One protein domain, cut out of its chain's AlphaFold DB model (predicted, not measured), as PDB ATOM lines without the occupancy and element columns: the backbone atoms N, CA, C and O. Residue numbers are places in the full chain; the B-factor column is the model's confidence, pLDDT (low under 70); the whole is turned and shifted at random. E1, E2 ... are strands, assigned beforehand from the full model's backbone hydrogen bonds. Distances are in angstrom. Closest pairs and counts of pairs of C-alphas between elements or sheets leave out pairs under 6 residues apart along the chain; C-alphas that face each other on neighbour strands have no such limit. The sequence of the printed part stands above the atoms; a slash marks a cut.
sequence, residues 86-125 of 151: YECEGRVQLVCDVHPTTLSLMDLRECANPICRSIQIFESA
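Overview. This is residues 86 to 125 of the 151 residues of an uncharacterized protein of Nippostrongylus brasiliensis (UniProt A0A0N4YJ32). There is little regular structure here: two short strands, E1 and then E2, cross near each other, joined by a long looping link whose residues 96 to 102 stick out at one end. On its way back, the link runs beside the end of E1. The printed part has 40 residues, 10 of them in the two named strands; the class is all strand, with no named helix. It is only just loose, close to compact, with a radius of gyration of the C-alphas of 11.0 A and spans of 33 by 23 by 15 A.

Along the chain. Find C-alpha 87 at (92.694, 93.523, -71.549); from there E1, residues 87 to 92, runs 12.2 A. E2, residues 121 to 124, runs 9.8 A and ends at C-alpha 124, (92.218, 99.583, -79.320).

Arrangement. Look at residues 91 to 92 of E1, which pair in parallel with residues 107 to 108. The closest C-alphas of E1 and E2, those of Val 92 and Phe 122, are 6.4 A apart. Each strand pairs with no named strand.

Size, cuts and confidence. The C-alphas of Val 98 and Ile 115 are the two farthest apart, 34.0 A. The link from E1 to E2, residues 93 to 120, is long, and residues 96 to 102 of it stand free. The printed part has no cut, and no printed residue is under 70 in pLDDT.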
ATOM      1  N   TYR A  86      95.390  95.363 -68.000       96.81
ATOM      2  CA  TYR A  86      94.331  94.371 -68.189       96.81
ATOM      3  C   TYR A  86      93.586  94.613 -69.506       96.81
ATOM      4  O   TYR A  86      93.220  95.753 -69.808       96.81
ATOM      5  N   GLU A  87      93.337  93.531 -70.237       95.31
ATOM      6  CA  GLU A  87      92.694  93.523 -71.549       95.31
ATOM      7  C   GLU A  87      91.399  92.705 -71.493       95.31
ATOM      8  O   GLU A  87      91.322  91.685 -70.804       95.31
ATOM      9  N   CYS A  88      90.357  93.168 -72.181       93.56
ATOM     10  CA  CYS A  88      89.074  92.470 -72.248       93.56
ATOM     11  C   CYS A  88      88.284  92.815 -73.512       93.56
ATOM     12  O   CYS A  88      88.475  93.868 -74.121       93.56
ATOM     13  N   GLU A  89      87.356  91.934 -73.883       93.56
ATOM     14  CA  GLU A  89      86.371  92.214 -74.927       93.56
ATOM     15  C   GLU A  89      85.206  93.037 -74.370       93.56
ATOM     16  O   GLU A  89      84.603  92.686 -73.355       93.56
ATOM     17  N   GLY A  90      84.853  94.116 -75.061       91.81
ATOM     18  CA  GLY A  90      83.772  95.009 -74.662       91.81
ATOM     19  C   GLY A  90      83.841  96.315 -75.432       91.81
ATOM     20  O   GLY A  90      84.287  96.349 -76.571       91.81
ATOM     21  N   ARG A  91      83.384  97.408 -74.839       91.38
ATOM     22  CA  ARG A  91      83.576  98.753 -75.390       91.38
ATOM     23  C   ARG A  91      83.592  99.773 -74.269       91.38
ATOM     24  O   ARG A  91      83.114  99.493 -73.170       91.38
ATOM     25  N   VAL A  92      84.172 100.937 -74.511       91.94
ATOM     26  CA  VAL A  92      84.149 102.018 -73.530       91.94
ATOM     27  C   VAL A  92      82.739 102.604 -73.481       91.94
ATOM     28  O   VAL A  92      82.132 102.889 -74.512       91.94
ATOM     29  N   GLN A  93      82.212 102.788 -72.268       90.81
ATOM     30  CA  GLN A  93      80.889 103.367 -72.069       90.81
ATOM     31  C   GLN A  93      80.790 104.768 -72.686       90.81
ATOM     32  O   GLN A  93      81.571 105.668 -72.371       90.81
ATOM     33  N   LEU A  94      79.767 104.954 -73.518       86.69
ATOM     34  CA  LEU A  94      79.402 106.229 -74.121       86.69
ATOM     35  C   LEU A  94      77.889 106.421 -74.002       86.69
ATOM     36  O   LEU A  94      77.122 105.490 -74.235       86.69
ATOM     37  N   VAL A  95      77.462 107.635 -73.660       86.88
ATOM     38  CA  VAL A  95      76.038 107.985 -73.596       86.88
ATOM     39  C   VAL A  95      75.515 108.191 -75.014       86.88
ATOM     40  O   VAL A  95      76.141 108.891 -75.811       86.88
ATOM     41  N   CYS A  96      74.392 107.556 -75.345       87.38
ATOM     42  CA  CYS A  96      73.725 107.750 -76.627       87.38
ATOM     43  C   CYS A  96      72.801 108.969 -76.575       87.38
ATOM     44  O   CYS A  96      71.924 109.028 -75.720       87.38
ATOM     45  N   ASP A  97      72.930 109.882 -77.539       85.31
ATOM     46  CA  ASP A  97      72.066 111.069 -77.627       85.31
ATOM     47  C   ASP A  97      70.603 110.722 -77.951       85.31
ATOM     48  O   ASP A  97      69.687 111.418 -77.521       85.31
ATOM     49  N   VAL A  98      70.372 109.638 -78.702       88.94
ATOM     50  CA  VAL A  98      69.021 109.163 -79.057       88.94
ATOM     51  C   VAL A  98      68.379 108.399 -77.895       88.94
ATOM     52  O   VAL A  98      67.171 108.476 -77.685       88.94
ATOM     53  N   HIS A  99      69.188 107.673 -77.116       89.44
ATOM     54  CA  HIS A  99      68.727 106.805 -76.032       89.44
ATOM     55  C   HIS A  99      69.574 107.008 -74.762       89.44
ATOM     56  O   HIS A  99      70.382 106.142 -74.415       89.44
ATOM     57  N   PRO A 100      69.402 108.129 -74.040       87.31
ATOM     58  CA  PRO A 100      70.267 108.483 -72.910       87.31
ATOM     59  C   PRO A 100      70.146 107.529 -71.713       87.31
ATOM     60  O   PRO A 100      71.062 107.430 -70.903       87.31
ATOM     61  N   THR A 101      69.028 106.812 -71.594       88.00
ATOM     62  CA  THR A 101      68.766 105.851 -70.510       88.00
ATOM     63  C   THR A 101      69.168 104.419 -70.857       88.00
ATOM     64  O   THR A 101      69.184 103.558 -69.976       88.00
ATOM     65  N   THR A 102      69.499 104.144 -72.120       86.88
ATOM     66  CA  THR A 102      69.857 102.801 -72.574       86.88
ATOM     67  C   THR A 102      71.352 102.584 -72.405       86.88
ATOM     68  O   THR A 102      72.166 103.187 -73.103       86.88
ATOM     69  N   LEU A 103      71.712 101.679 -71.498       84.19
ATOM     70  CA  LEU A 103      73.081 101.211 -71.308       84.19
ATOM     71  C   LEU A 103      73.224  99.800 -71.869       84.19
ATOM     72  O   LEU A 103      72.366  98.945 -71.657       84.19
ATOM     73  N   SER A 104      74.325  99.545 -72.563       85.06
ATOM     74  CA  SER A 104      74.654  98.201 -73.027       85.06
ATOM     75  C   SER A 104      75.450  97.441 -71.974       85.06
ATOM     76  O   SER A 104      76.321  97.998 -71.311       85.06
ATOM     77  N   LEU A 105      75.185  96.140 -71.866       86.62
ATOM     78  CA  LEU A 105      75.869  95.242 -70.930       86.62
ATOM     79  C   LEU A 105      77.367  95.072 -71.231       86.62
ATOM     80  O   LEU A 105      78.116  94.664 -70.350       86.62
ATOM     81  N   MET A 106      77.802  95.367 -72.460       89.81
ATOM     82  CA  MET A 106      79.206  95.260 -72.880       89.81
ATOM     83  C   MET A 106      79.996  96.560 -72.666       89.81
ATOM     84  O   MET A 106      81.177  96.624 -73.016       89.81
ATOM     85  N   ASP A 107      79.352  97.601 -72.132       91.56
ATOM     86  CA  ASP A 107      79.959  98.911 -71.920       91.56
ATOM     87  C   ASP A 107      80.685  98.944 -70.576       91.56
ATOM     88  O   ASP A 107      80.089  98.807 -69.506       91.56
ATOM     89  N   LEU A 108      81.990  99.177 -70.630       92.19
ATOM     90  CA  LEU A 108      82.846  99.285 -69.463       92.19
ATOM     91  C   LEU A 108      83.015 100.756 -69.085       92.19
ATOM     92  O   LEU A 108      83.488 101.577 -69.877       92.19
ATOM     93  N   ARG A 109      82.642 101.080 -67.845       93.00
ATOM     94  CA  ARG A 109      82.918 102.379 -67.210       93.00
ATOM     95  C   ARG A 109      84.282 102.405 -66.525       93.00
ATOM     96  O   ARG A 109      84.927 103.443 -66.453       93.00
ATOM     97  N   GLU A 110      84.708 101.253 -66.022       94.56
ATOM     98  CA  GLU A 110      85.954 101.052 -65.291       94.56
ATOM     99  C   GLU A 110      86.607  99.733 -65.706       94.56
ATOM    100  O   GLU A 110      85.982  98.870 -66.324       94.56
ATOM    101  N   CYS A 111      87.887  99.581 -65.375       95.19
ATOM    102  CA  CYS A 111      88.629  98.351 -65.605       95.19
ATOM    103  C   CYS A 111      87.933  97.153 -64.943       95.19
ATOM    104  O   CYS A 111      87.706  97.163 -63.734       95.19
ATOM    105  N   ALA A 112      87.689  96.097 -65.724       94.38
ATOM    106  CA  ALA A 112      87.070  94.860 -65.252       94.38
ATOM    107  C   ALA A 112      87.925  94.084 -64.234       94.38
ATOM    108  O   ALA A 112      87.413  93.198 -63.552       94.38
ATOM    109  N   ASN A 113      89.214  94.412 -64.089       96.06
ATOM    110  CA  ASN A 113      90.023  93.873 -63.004       96.06
ATOM    111  C   ASN A 113      89.522  94.441 -61.656       96.06
ATOM    112  O   ASN A 113      89.695  95.644 -61.408       96.06
ATOM    113  N   PRO A 114      88.981  93.597 -60.751       94.38
ATOM    114  CA  PRO A 114      88.351  94.043 -59.510       94.38
ATOM    115  C   PRO A 114      89.316  94.741 -58.547       94.38
ATOM    116  O   PRO A 114      88.859  95.480 -57.679       94.38
ATOM    117  N   ILE A 115      90.626  94.526 -58.707       97.12
ATOM    118  CA  ILE A 115      91.679  95.167 -57.912       97.12
ATOM    119  C   ILE A 115      91.992  96.569 -58.455       97.12
ATOM    120  O   ILE A 115      92.324  97.474 -57.695       97.12
ATOM    121  N   CYS A 116      91.900  96.766 -59.774       96.44
ATOM    122  CA  CYS A 116      92.306  98.014 -60.413       96.44
ATOM    123  C   CYS A 116      91.190  99.061 -60.418       96.44
ATOM    124  O   CYS A 116      91.448 100.201 -60.030       96.44
ATOM    125  N   ARG A 117      89.998  98.693 -60.922       94.94
ATOM    126  CA  ARG A 117      88.822  99.574 -61.110       94.94
ATOM    127  C   ARG A 117      89.146 100.974 -61.651       94.94
ATOM    128  O   ARG A 117      88.493 101.963 -61.338       94.94
ATOM    129  N   SER A 118      90.212 101.090 -62.442       94.81
ATOM    130  CA  SER A 118      90.629 102.371 -63.005       94.81
ATOM    131  C   SER A 118      89.690 102.765 -64.137       94.81
ATOM    132  O   SER A 118      89.409 101.941 -65.003       94.81
ATOM    133  N   ILE A 119      89.292 104.034 -64.188       94.44
ATOM    134  CA  ILE A 119      88.565 104.632 -65.324       94.44
ATOM    135  C   ILE A 119      89.476 104.896 -66.535       94.44
ATOM    136  O   ILE A 119      89.029 105.291 -67.602       94.44
ATOM    137  N   GLN A 120      90.790 104.694 -66.397       93.62
ATOM    138  CA  GLN A 120      91.739 104.873 -67.497       93.62
ATOM    139  C   GLN A 120      91.733 103.653 -68.428       93.62
ATOM    140  O   GLN A 120      92.699 102.886 -68.467       93.62
ATOM    141  N   ILE A 121      90.629 103.467 -69.143       93.69
ATOM    142  CA  ILE A 121      90.427 102.424 -70.151       93.69
ATOM    143  C   ILE A 121      90.202 103.058 -71.527       93.69
ATOM    144  O   ILE A 121      89.664 104.162 -71.626       93.69
ATOM    145  N   PHE A 122      90.641 102.382 -72.584       91.81
ATOM    146  CA  PHE A 122      90.490 102.846 -73.962       91.81
ATOM    147  C   PHE A 122      90.262 101.672 -74.915       91.81
ATOM    148  O   PHE A 122      90.672 100.546 -74.635       91.81
ATOM    149  N   GLU A 123      89.608 101.948 -76.040       91.75
ATOM    150  CA  GLU A 123      89.409 100.983 -77.123       91.75
ATOM    151  C   GLU A 123      90.657 100.935 -78.011       91.75
ATOM    152  O   GLU A 123      91.171 101.980 -78.423       91.75
ATOM    153  N   SER A 124      91.160  99.738 -78.325       88.88
ATOM    154  CA  SER A 124      92.218  99.583 -79.320       88.88
ATOM    155  C   SER A 124      91.610  99.595 -80.727       88.88
ATOM    156  O   SER A 124      90.689  98.847 -81.045       88.88
ATOM    157  N   ALA A 125      92.125 100.466 -81.596       71.94
ATOM    158  CA  ALA A 125      91.569 100.727 -82.928       71.94
ATOM    159  C   ALA A 125      91.817  99.605 -83.968       71.94
ATOM    160  O   ALA A 125      91.679  99.839 -85.165       71.94
TER     161      ALA A 125